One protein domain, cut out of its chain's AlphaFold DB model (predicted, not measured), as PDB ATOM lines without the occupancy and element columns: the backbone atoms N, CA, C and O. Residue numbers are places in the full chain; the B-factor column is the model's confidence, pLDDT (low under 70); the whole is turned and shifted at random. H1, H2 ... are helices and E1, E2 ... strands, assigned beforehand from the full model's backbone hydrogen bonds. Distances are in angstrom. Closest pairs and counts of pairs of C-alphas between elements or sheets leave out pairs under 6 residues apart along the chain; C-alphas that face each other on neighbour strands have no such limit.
ATOM      1  N   ALA A   2     -31.903   4.561  44.447       70.25
ATOM      2  CA  ALA A   2     -32.300   5.039  43.104       70.25
ATOM      3  C   ALA A   2     -32.219   3.987  41.967       70.25
ATOM      4  O   ALA A   2     -32.972   4.065  40.999       70.25
ATOM      5  N   SER A   3     -31.320   3.000  42.073       82.94
ATOM      6  CA  SER A   3     -31.195   1.897  41.109       82.94
ATOM      7  C   SER A   3     -32.318   0.863  41.221       82.94
ATOM      8  O   SER A   3     -32.796   0.372  40.204       82.94
ATOM      9  N   GLU A   4     -32.764   0.557  42.437       90.75
ATOM     10  CA  GLU A   4     -33.789  -0.455  42.705       90.75
ATOM     11  C   GLU A   4     -35.176   0.025  42.274       90.75
ATOM     12  O   GLU A   4     -35.877  -0.696  41.568       90.75
ATOM     13  N   ASP A   5     -35.525   1.280  42.575       92.62
ATOM     14  CA  ASP A   5     -36.782   1.884  42.116       92.62
ATOM     15  C   ASP A   5     -36.884   1.873  40.586       92.62
ATOM     16  O   ASP A   5     -37.955   1.623  40.030       92.62
ATOM     17  N   LYS A   6     -35.760   2.098  39.890       92.75
ATOM     18  CA  LYS A   6     -35.696   2.044  38.425       92.75
ATOM     19  C   LYS A   6     -35.935   0.624  37.901       92.75
ATOM     20  O   LYS A   6     -36.731   0.465  36.976       92.75
ATOM     21  N   ILE A   7     -35.294  -0.388  38.495       92.38
ATOM     22  CA  ILE A   7     -35.518  -1.805  38.150       92.38
ATOM     23  C   ILE A   7     -36.992  -2.159  38.367       92.38
ATOM     24  O   ILE A   7     -37.654  -2.641  37.448       92.38
ATOM     25  N   ASN A   8     -37.520  -1.882  39.560       92.50
ATOM     26  CA  ASN A   8     -38.871  -2.275  39.939       92.50
ATOM     27  C   ASN A   8     -39.925  -1.586  39.076       92.50
ATOM     28  O   ASN A   8     -40.838  -2.246  38.582       92.50
ATOM     29  N   LYS A   9     -39.771  -0.282  38.822       93.44
ATOM     30  CA  LYS A   9     -40.654   0.461  37.922       93.44
ATOM     31  C   LYS A   9     -40.685  -0.165  36.527       93.44
ATOM     32  O   LYS A   9     -41.769  -0.450  36.028       93.44
ATOM     33  N   PHE A  10     -39.519  -0.432  35.935       92.50
ATOM     34  CA  PHE A  10     -39.448  -1.028  34.602       92.50
ATOM     35  C   PHE A  10     -40.099  -2.418  34.558       92.50
ATOM     36  O   PHE A  10     -40.897  -2.708  33.667       92.50
ATOM     37  N   LEU A  11     -39.797  -3.284  35.532       92.06
ATOM     38  CA  LEU A  11     -40.368  -4.632  35.584       92.06
ATOM     39  C   LEU A  11     -41.892  -4.599  35.796       92.06
ATOM     40  O   LEU A  11     -42.612  -5.357  35.146       92.06
ATOM     41  N   LEU A  12     -42.407  -3.703  36.641       92.44
ATOM     42  CA  LEU A  12     -43.852  -3.536  36.837       92.44
ATOM     43  C   LEU A  12     -44.551  -3.039  35.572       92.44
ATOM     44  O   LEU A  12     -45.592  -3.583  35.205       92.44
ATOM     45  N   GLU A  13     -43.974  -2.052  34.884       92.62
ATOM     46  CA  GLU A  13     -44.502  -1.539  33.617       92.62
ATOM     47  C   GLU A  13     -44.507  -2.624  32.531       92.62
ATOM     48  O   GLU A  13     -45.474  -2.748  31.778       92.62
ATOM     49  N   LYS A  14     -43.460  -3.458  32.478       90.94
ATOM     50  CA  LYS A  14     -43.319  -4.512  31.466       90.94
ATOM     51  C   LYS A  14     -44.245  -5.708  31.698       90.94
ATOM     52  O   LYS A  14     -44.772  -6.260  30.732       90.94
ATOM     53  N   PHE A  15     -44.417  -6.129  32.951       90.50
ATOM     54  CA  PHE A  15     -45.092  -7.387  33.294       90.50
ATOM     55  C   PHE A  15     -46.461  -7.208  33.965       90.50
ATOM     56  O   PHE A  15     -47.122  -8.203  34.261       90.50
ATOM     57  N   ALA A  16     -46.906  -5.967  34.186       84.81
ATOM     58  CA  ALA A  16     -48.232  -5.618  34.706       84.81
ATOM     59  C   ALA A  16     -48.633  -6.367  36.000       84.81
ATOM     60  O   ALA A  16     -49.808  -6.653  36.222       84.81
ATOM     61  N   GLY A  17     -47.659  -6.715  36.849       78.44
ATOM     62  CA  GLY A  17     -47.888  -7.431  38.111       78.44
ATOM     63  C   GLY A  17     -48.218  -8.927  37.977       78.44
ATOM     64  O   GLY A  17     -48.700  -9.532  38.935       78.44
ATOM     65  N   LEU A  18     -47.983  -9.548  36.815       78.56
ATOM     66  CA  LEU A  18     -48.243 -10.977  36.608       78.56
ATOM     67  C   LEU A  18     -47.119 -11.858  37.179       78.56
ATOM     68  O   LEU A  18     -46.174 -12.220  36.476       78.56
ATOM     69  N   GLY A  19     -47.275 -12.268  38.439       86.81
ATOM     70  CA  GLY A  19     -46.381 -13.224  39.102       86.81
ATOM     71  C   GLY A  19     -44.944 -12.712  39.232       86.81
ATOM     72  O   GLY A  19     -44.717 -11.508  39.240       86.81
ATOM     73  N   THR A  20     -43.985 -13.635  39.341       91.50
ATOM     74  CA  THR A  20     -42.545 -13.345  39.454       91.50
ATOM     75  C   THR A  20     -41.987 -12.847  38.111       91.50
ATOM     76  O   THR A  20     -41.935 -13.641  37.165       91.50
ATOM     77  N   PRO A  21     -41.581 -11.566  37.981       93.12
ATOM     78  CA  PRO A  21     -41.155 -10.992  36.699       93.12
ATOM     79  C   PRO A  21     -39.848 -11.557  36.147       93.12
ATOM     80  O   PRO A  21     -39.726 -11.720  34.936       93.12
ATOM     81  N   LEU A  22     -38.886 -11.859  37.023       96.88
ATOM     82  CA  LEU A  22     -37.593 -12.458  36.690       96.88
ATOM     83  C   LEU A  22     -37.169 -13.445  37.780       96.88
ATOM     84  O   LEU A  22     -37.503 -13.275  38.952       96.88
ATOM     85  N   ALA A  23     -36.378 -14.448  37.412       98.06
ATOM     86  CA  ALA A  23     -35.670 -15.288  38.375       98.06
ATOM     87  C   ALA A  23     -34.166 -15.274  38.085       98.06
ATOM     88  O   ALA A  23     -33.761 -15.200  36.928       98.06
ATOM     89  N   ALA A  24     -33.337 -15.357  39.121       98.44
ATOM     90  CA  ALA A  24     -31.886 -15.440  38.993       98.44
ATOM     91  C   ALA A  24     -31.416 -16.815  39.476       98.44
ATOM     92  O   ALA A  24     -31.465 -17.102  40.671       98.44
ATOM     93  N   ILE A  25     -30.969 -17.677  38.561       98.69
ATOM     94  CA  ILE A  25     -30.355 -18.955  38.936       98.69
ATOM     95  C   ILE A  25     -28.870 -18.711  39.213       98.69
ATOM     96  O   ILE A  25     -28.146 -18.237  38.338       98.69
ATOM     97  N   LEU A  26     -28.438 -19.029  40.433       98.69
ATOM     98  CA  LEU A  26     -27.088 -18.797  40.944       98.69
ATOM     99  C   LEU A  26     -26.350 -20.136  41.058       98.69
ATOM    100  O   LEU A  26     -26.750 -21.010  41.833       98.69
ATOM    101  N   LEU A  27     -25.272 -20.301  40.296       98.69
ATOM    102  CA  LEU A  27     -24.512 -21.544  40.174       98.69
ATOM    103  C   LEU A  27     -23.094 -21.372  40.731       98.69
ATOM    104  O   LEU A  27     -22.361 -20.472  40.328       98.69
ATOM    105  N   ARG A  28     -22.670 -22.263  41.626       98.12
ATOM    106  CA  ARG A  28     -21.282 -22.333  42.111       98.12
ATOM    107  C   ARG A  28     -20.435 -23.136  41.123       98.12
ATOM    108  O   ARG A  28     -20.452 -24.362  41.164       98.12
ATOM    109  N   LEU A  29     -19.741 -22.440  40.224       97.81
ATOM    110  CA  LEU A  29     -18.880 -23.015  39.186       97.81
ATOM    111  C   LEU A  29     -17.461 -22.455  39.312       97.81
ATOM    112  O   LEU A  29     -17.301 -21.286  39.647       97.81
ATOM    113  N   ASP A  30     -16.455 -23.266  38.982       96.81
ATOM    114  CA  ASP A  30     -15.044 -22.848  39.026       96.81
ATOM    115  C   ASP A  30     -14.711 -21.788  37.965       96.81
ATOM    116  O   ASP A  30     -13.816 -20.966  38.144       96.81
ATOM    117  N   ILE A  31     -15.428 -21.822  36.839       96.94
ATOM    118  CA  ILE A  31     -15.259 -20.911  35.708       96.94
ATOM    119  C   ILE A  31     -16.643 -20.424  35.294       96.94
ATOM    120  O   ILE A  31     -17.541 -21.238  35.075       96.94
ATOM    121  N   THR A  32     -16.800 -19.107  35.151       97.81
ATOM    122  CA  THR A  32     -18.021 -18.493  34.619       97.81
ATOM    123  C   THR A  32     -18.160 -18.824  33.131       97.81
ATOM    124  O   THR A  32     -17.331 -18.380  32.331       97.81
ATOM    125  N   PRO A  33     -19.179 -19.598  32.723       97.75
ATOM    126  CA  PRO A  33     -19.372 -19.956  31.324       97.75
ATOM    127  C   PRO A  33     -19.790 -18.747  30.482       97.75
ATOM    128  O   PRO A  33     -20.435 -17.825  30.978       97.75
ATOM    129  N   SER A  34     -19.510 -18.775  29.178       97.81
ATOM    130  CA  SER A  34     -19.844 -17.670  28.265       97.81
ATOM    131  C   SER A  34     -21.346 -17.450  28.057       97.81
ATOM    132  O   SER A  34     -21.740 -16.408  27.542       97.81
ATOM    133  N   TRP A  35     -22.186 -18.427  28.411       98.00
ATOM    134  CA  TRP A  35     -23.648 -18.303  28.369       98.00
ATOM    135  C   TRP A  35     -24.244 -17.634  29.614       98.00
ATOM    136  O   TRP A  35     -25.450 -17.388  29.648       98.00
ATOM    137  N   ALA A  36     -23.435 -17.369  30.642       98.38
ATOM    138  CA  ALA A  36     -23.883 -16.704  31.856       98.38
ATOM    139  C   ALA A  36     -24.044 -15.194  31.663       98.38
ATOM    140  O   ALA A  36     -23.411 -14.581  30.805       98.38
ATOM    141  N   ASP A  37     -24.877 -14.588  32.505       98.44
ATOM    142  CA  ASP A  37     -25.150 -13.153  32.466       98.44
ATOM    143  C   ASP A  37     -24.171 -12.345  33.337       98.44
ATOM    144  O   ASP A  37     -23.940 -11.170  33.070       98.44
ATOM    145  N   GLY A  38     -23.570 -12.966  34.356       97.88
ATOM    146  CA  GLY A  38     -22.597 -12.331  35.244       97.88
ATOM    147  C   GLY A  38     -22.248 -13.200  36.449       97.88
ATOM    148  O   GLY A  38     -22.463 -14.415  36.432       97.88
ATOM    149  N   THR A  39     -21.734 -12.574  37.505       98.31
ATOM    150  CA  THR A  39     -21.443 -13.222  38.791       98.31
ATOM    151  C   THR A  39     -21.958 -12.389  39.956       98.31
ATOM    152  O   THR A  39     -21.978 -11.163  39.866       98.31
ATOM    153  N   ASP A  40     -22.351 -13.035  41.051       98.19
ATOM    154  CA  ASP A  40     -22.750 -12.335  42.276       98.19
ATOM    155  C   ASP A  40     -21.570 -12.083  43.234       98.19
ATOM    156  O   ASP A  40     -20.418 -12.391  42.920       98.19
ATOM    157  N   ILE A  41     -21.860 -11.534  44.420       97.56
ATOM    158  CA  ILE A  41     -20.848 -11.235  45.450       97.56
ATOM    159  C   ILE A  41     -20.088 -12.474  45.960       97.56
ATOM    160  O   ILE A  41     -18.959 -12.359  46.428       97.56
ATOM    161  N   GLU A  42     -20.685 -13.667  45.871       97.44
ATOM    162  CA  GLU A  42     -20.053 -14.935  46.255       97.44
ATOM    163  C   GLU A  42     -19.270 -15.567  45.088       97.44
ATOM    164  O   GLU A  42     -18.762 -16.682  45.221       97.44
ATOM    165  N   GLY A  43     -19.192 -14.896  43.934       97.50
ATOM    166  CA  GLY A  43     -18.599 -15.440  42.714       97.50
ATOM    167  C   GLY A  43     -19.466 -16.505  42.038       97.50
ATOM    168  O   GLY A  43     -18.987 -17.218  41.156       97.50
ATOM    169  N   ARG A  44     -20.744 -16.645  42.421       98.50
ATOM    170  CA  ARG A  44     -21.667 -17.578  41.763       98.50
ATOM    171  C   ARG A  44     -22.011 -17.040  40.385       98.50
ATOM    172  O   ARG A  44     -22.363 -15.877  40.235       98.50
ATOM    173  N   THR A  45     -21.964 -17.911  39.389       98.62
ATOM    174  CA  THR A  45     -22.428 -17.650  38.026       98.62
ATOM    175  C   THR A  45     -23.933 -17.371  38.033       98.62
ATOM    176  O   THR A  45     -24.695 -18.160  38.586       98.62
ATOM    177  N   ILE A  46     -24.369 -16.282  37.399       98.75
ATOM    178  CA  ILE A  46     -25.777 -15.868  37.329       98.75
ATOM    179  C   ILE A  46     -26.356 -16.174  35.944       98.75
ATOM    180  O   ILE A  46     -25.759 -15.822  34.926       98.75
ATOM    181  N   VAL A  47     -27.569 -16.735  35.913       98.75
ATOM    182  CA  VAL A  47     -28.451 -16.727  34.734       98.75
ATOM    183  C   VAL A  47     -29.777 -16.061  35.078       98.75
ATOM    184  O   VAL A  47     -30.497 -16.519  35.967       98.75
ATOM    185  N   LEU A  48     -30.123 -15.005  34.349       98.56
ATOM    186  CA  LEU A  48     -31.399 -14.306  34.442       98.56
ATOM    187  C   LEU A  48     -32.454 -15.001  33.577       98.56
ATOM    188  O   LEU A  48     -32.452 -14.928  32.346       98.56
ATOM    189  N   ILE A  49     -33.399 -15.654  34.230       98.56
ATOM    190  CA  ILE A  49     -34.539 -16.299  33.591       98.56
ATOM    191  C   ILE A  49     -35.648 -15.272  33.384       98.56
ATOM    192  O   ILE A  49     -36.019 -14.554  34.313       98.56
ATOM    193  N   GLY A  50     -36.172 -15.211  32.159       97.81
ATOM    194  CA  GLY A  50     -37.091 -14.171  31.700       97.81
ATOM    195  C   GLY A  50     -36.395 -12.985  31.023       97.81
ATOM    196  O   GLY A  50     -37.087 -12.087  30.545       97.81
ATOM    197  N   ARG A  51     -35.056 -12.975  30.909       97.50
ATOM    198  CA  ARG A  51     -34.310 -11.890  30.236       97.50
ATOM    199  C   ARG A  51     -34.770 -11.700  28.792       97.50
ATOM    200  O   ARG A  51     -34.971 -10.565  28.368       97.50
ATOM    201  N   HIS A  52     -35.013 -12.784  28.055       97.38
ATOM    202  CA  HIS A  52     -35.538 -12.708  26.683       97.38
ATOM    203  C   HIS A  52     -36.886 -11.950  26.574       97.38
ATOM    204  O   HIS A  52     -37.201 -11.427  25.505       97.38
ATOM    205  N   LEU A  53     -37.677 -11.840  27.655       96.88
ATOM    206  CA  LEU A  53     -38.936 -11.074  27.679       96.88
ATOM    207  C   LEU A  53     -38.722  -9.561  27.800       96.88
ATOM    208  O   LEU A  53     -39.620  -8.789  27.448       96.88
ATOM    209  N   LEU A  54     -37.557  -9.120  28.283       96.25
ATOM    210  CA  LEU A  54     -37.237  -7.697  28.411       96.25
ATOM    211  C   LEU A  54     -37.101  -7.043  27.023       96.25
ATOM    212  O   LEU A  54     -37.534  -5.901  26.831       96.25
ATOM    213  N   GLY A  55     -36.618  -7.806  26.036       94.38
ATOM    214  CA  GLY A  55     -36.334  -7.371  24.666       94.38
ATOM    215  C   GLY A  55     -34.832  -7.220  24.407       94.38
ATOM    216  O   GLY A  55     -34.018  -7.553  25.259       94.38
ATOM    217  N   SER A  56     -34.463  -6.717  23.227       93.88
ATOM    218  CA  SER A  56     -33.065  -6.542  22.783       93.88
ATOM    219  C   SER A  56     -32.609  -5.075  22.713       93.88
ATOM    220  O   SER A  56     -31.574  -4.766  22.128       93.88
ATOM    221  N   GLY A  57     -33.403  -4.148  23.258       95.56
ATOM    222  CA  GLY A  57     -33.107  -2.714  23.231       95.56
ATOM    223  C   GLY A  57     -32.147  -2.265  24.343       95.56
ATOM    224  O   GLY A  57     -32.003  -2.968  25.344       95.56
ATOM    225  N   PRO A  58     -31.553  -1.058  24.232       96.38
ATOM    226  CA  PRO A  58     -30.635  -0.514  25.240       96.38
ATOM    227  C   PRO A  58     -31.217  -0.464  26.657       96.38
ATOM    228  O   PRO A  58     -30.496  -0.670  27.624       96.38
ATOM    229  N   GLU A  59     -32.523  -0.228  26.783       94.38
ATOM    230  CA  GLU A  59     -33.218  -0.190  28.074       94.38
ATOM    231  C   GLU A  59     -33.286  -1.573  28.742       94.38
ATOM    232  O   GLU A  59     -33.049  -1.695  29.941       94.38
ATOM    233  N   ALA A  60     -33.531  -2.635  27.966       94.19
ATOM    234  CA  ALA A  60     -33.534  -4.008  28.472       94.19
ATOM    235  C   ALA A  60     -32.134  -4.446  28.935       94.19
ATOM    236  O   ALA A  60     -31.996  -5.108  29.968       94.19
ATOM    237  N   GLU A  61     -31.097  -4.041  28.198       96.56
ATOM    238  CA  GLU A  61     -29.697  -4.255  28.574       96.56
ATOM    239  C   GLU A  61     -29.320  -3.464  29.832       96.56
ATOM    240  O   GLU A  61     -28.695  -4.014  30.738       96.56
ATOM    241  N   GLU A  62     -29.754  -2.204  29.941       96.25
ATOM    242  CA  GLU A  62     -29.526  -1.389  31.135       96.25
ATOM    243  C   GLU A  62     -30.184  -2.013  32.372       96.25
ATOM    244  O   GLU A  62     -29.539  -2.140  33.409       96.25
ATOM    245  N   VAL A  63     -31.439  -2.453  32.269       96.19
ATOM    246  CA  VAL A  63     -32.150  -3.100  33.383       96.19
ATOM    247  C   VAL A  63     -31.483  -4.418  33.770       96.19
ATOM    248  O   VAL A  63     -31.279  -4.663  34.957       96.19
ATOM    249  N   SER A  64     -31.089  -5.240  32.792       97.25
ATOM    250  CA  SER A  64     -30.356  -6.487  33.054       97.25
ATOM    251  C   SER A  64     -29.052  -6.208  33.799       97.25
ATOM    252  O   SER A  64     -28.766  -6.852  34.807       97.25
ATOM    253  N   LYS A  65     -28.295  -5.197  33.357       97.44
ATOM    254  CA  LYS A  65     -27.069  -4.757  34.023       97.44
ATOM    255  C   LYS A  65     -27.332  -4.277  35.449       97.44
ATOM    256  O   LYS A  65     -26.625  -4.700  36.351       97.44
ATOM    257  N   LEU A  66     -28.358  -3.455  35.675       96.94
ATOM    258  CA  LEU A  66     -28.704  -2.968  37.014       96.94
ATOM    259  C   LEU A  66     -29.067  -4.112  37.971       96.94
ATOM    260  O   LEU A  66     -28.666  -4.073  39.131       96.94
ATOM    261  N   VAL A  67     -29.786  -5.138  37.497       97.25
ATOM    262  CA  VAL A  67     -30.077  -6.349  38.286       97.25
ATOM    263  C   VAL A  67     -28.785  -7.088  38.648       97.25
ATOM    264  O   VAL A  67     -28.597  -7.453  39.807       97.25
ATOM    265  N   LEU A  68     -27.886  -7.285  37.678       97.94
ATOM    266  CA  LEU A  68     -26.599  -7.952  37.897       97.94
ATOM    267  C   LEU A  68     -25.698  -7.169  38.856       97.94
ATOM    268  O   LEU A  68     -25.143  -7.765  39.772       97.94
ATOM    269  N   ASP A  69     -25.606  -5.847  38.698       97.25
ATOM    270  CA  ASP A  69     -24.845  -4.965  39.587       97.25
ATOM    271  C   ASP A  69     -25.382  -5.049  41.030       97.25
ATOM    272  O   ASP A  69     -24.604  -5.035  41.983       97.25
ATOM    273  N   TYR A  70     -26.704  -5.194  41.207       96.56
ATOM    274  CA  TYR A  70     -27.325  -5.380  42.524       96.56
ATOM    275  C   TYR A  70     -26.954  -6.730  43.159       96.56
ATOM    276  O   TYR A  70     -26.565  -6.776  44.328       96.56
ATOM    277  N   LEU A  71     -27.006  -7.817  42.378       96.81
ATOM    278  CA  LEU A  71     -26.594  -9.161  42.811       96.81
ATOM    279  C   LEU A  71     -25.089  -9.221  43.130       96.81
ATOM    280  O   LEU A  71     -24.680  -9.846  44.111       96.81
ATOM    281  N   ALA A  72     -24.262  -8.521  42.352       97.19
ATOM    282  CA  ALA A  72     -22.813  -8.440  42.537       97.19
ATOM    283  C   ALA A  72     -22.399  -7.771  43.857       97.19
ATOM    284  O   ALA A  72     -21.311  -8.044  44.354       97.19
ATOM    285  N   VAL A  73     -23.261  -6.938  44.454       96.75
ATOM    286  CA  VAL A  73     -23.039  -6.332  45.781       96.75
ATOM    287  C   VAL A  73     -23.818  -7.026  46.906       96.75
ATOM    288  O   VAL A  73     -23.835  -6.539  48.034       96.75
ATOM    289  N   GLY A  74     -24.452  -8.169  46.620       95.38
ATOM    290  CA  GLY A  74     -25.171  -8.992  47.599       95.38
ATOM    291  C   GLY A  74     -26.631  -8.600  47.845       95.38
ATOM    292  O   GLY A  74     -27.252  -9.149  48.752       95.38
ATOM    293  N   GLY A  75     -27.188  -7.672  47.062       95.81
ATOM    294  CA  GLY A  75     -28.619  -7.363  47.072       95.81
ATOM    295  C   GLY A  75     -29.407  -8.263  46.116       95.81
ATOM    296  O   GLY A  75     -28.841  -8.895  45.233       95.81
ATOM    297  N   CYS A  76     -30.733  -8.292  46.238       96.19
ATOM    298  CA  CYS A  76     -31.620  -8.878  45.230       96.19
ATOM    299  C   CYS A  76     -32.857  -7.982  45.103       96.19
ATOM    300  O   CYS A  76     -33.495  -7.754  46.130       96.19
ATOM    301  N   PRO A  77     -33.190  -7.452  43.910       95.44
ATOM    302  CA  PRO A  77     -34.392  -6.635  43.756       95.44
ATOM    303  C   PRO A  77     -35.654  -7.435  44.105       95.44
ATOM    304  O   PRO A  77     -35.737  -8.610  43.751       95.44
ATOM    305  N   ASP A  78     -36.655  -6.792  44.713       93.88
ATOM    306  CA  ASP A  78     -37.904  -7.441  45.167       93.88
ATOM    307  C   ASP A  78     -38.636  -8.251  44.081       93.88
ATOM    308  O   ASP A  78     -39.323  -9.234  44.365       93.88
ATOM    309  N   LEU A  79     -38.504  -7.840  42.818       95.31
ATOM    310  CA  LEU A  79     -39.146  -8.476  41.662       95.31
ATOM    311  C   LEU A  79     -38.258  -9.506  40.947       95.31
ATOM    312  O   LEU A  79     -38.593  -9.969  39.853       95.31
ATOM    313  N   VAL A  80     -37.125  -9.867  41.544       96.75
ATOM    314  CA  VAL A  80     -36.221 -10.908  41.057       96.75
ATOM    315  C   VAL A  80     -36.153 -12.002  42.111       96.75
ATOM    316  O   VAL A  80     -35.753 -11.758  43.243       96.75
ATOM    317  N   HIS A  81     -36.522 -13.230  41.748       97.88
ATOM    318  CA  HIS A  81     -36.468 -14.364  42.672       97.88
ATOM    319  C   HIS A  81     -35.135 -15.126  42.547       97.88
ATOM    320  O   HIS A  81     -34.895 -15.734  41.496       97.88
ATOM    321  N   PRO A  82     -34.257 -15.131  43.568       98.00
ATOM    322  CA  PRO A  82     -32.972 -15.819  43.499       98.00
ATOM    323  C   PRO A  82     -33.107 -17.314  43.830       98.00
ATOM    324  O   PRO A  82     -33.787 -17.706  44.778       98.00
ATOM    325  N   ILE A  83     -32.413 -18.167  43.072       98.38
ATOM    326  CA  ILE A  83     -32.399 -19.625  43.243       98.38
ATOM    327  C   ILE A  83     -30.949 -20.106  43.215       98.38
ATOM    328  O   ILE A  83     -30.342 -20.211  42.151       98.38
ATOM    329  N   ALA A  84     -30.392 -20.408  44.384       97.81
ATOM    330  CA  ALA A  84     -29.004 -20.838  44.509       97.81
ATOM    331  C   ALA A  84     -28.850 -22.363  44.489       97.81
ATOM    332  O   ALA A  84     -29.615 -23.089  45.128       97.81
ATOM    333  N   PHE A  85     -27.809 -22.835  43.804       98.19
ATOM    334  CA  PHE A  85     -27.412 -24.239  43.760       98.19
ATOM    335  C   PHE A  85     -26.013 -24.448  44.343       98.19
ATOM    336  O   PHE A  85     -25.098 -23.643  44.163       98.19
ATOM    337  N   ALA A  86     -25.853 -25.572  45.038       97.19
ATOM    338  CA  ALA A  86     -24.573 -26.028  45.567       97.19
ATOM    339  C   ALA A  86     -23.615 -26.476  44.437       97.19
ATOM    340  O   ALA A  86     -24.067 -26.654  43.299       97.19
TER     341      ALA A  86
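What this domain is: This is residues 2 to 86 of the 539 residues of an uncharacterized protein of Nitrospira sp. KM1 (UniProt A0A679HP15). A small wall of three strands has H3 over one face and H1 and short H2 by one end; the loop of residues 28 to 44 extends past the other. The printed part has 85 residues, running H1 E1 E2 H2 H3 E3, with a mixed sheet ordered E2 E1 E3; the class is mixed. It is compact, radius of gyration of the C-alphas 12.3 A, spanning 37 by 23 by 23 A.

How they stand to each other: H1, residues 2 to 15, touches residues 63 to 67 of H3, residues 58 to 72, at a steep tilt of 54 degrees; their closest C-alphas, Ile 7 and Val 63, are 6.0 A apart. E1, residues 22 to 27, and E2, residues 45 to 49, form an antiparallel hairpin, N 25 to O 47 2.9 A. E3, residues 80 to 85, is parallel to E1, N 26 to O 83 2.8 A. H2, residues 51 to 54, only grazes the sheet. Every O i to N i+4 pair in H3 is within hydrogen-bond range, and 9 of 10 in H1.

Where its parts are: H1 spans 20.4 A from C-alpha 2 (-32.300, 5.039, 43.104); H3 spans 20.6 A. E3 ends at C-alpha 85 (-27.412, -24.239, 43.760).

The domain as a whole: The printed part has no cut; E1 to E2 is a long link. No printed residue is under 70.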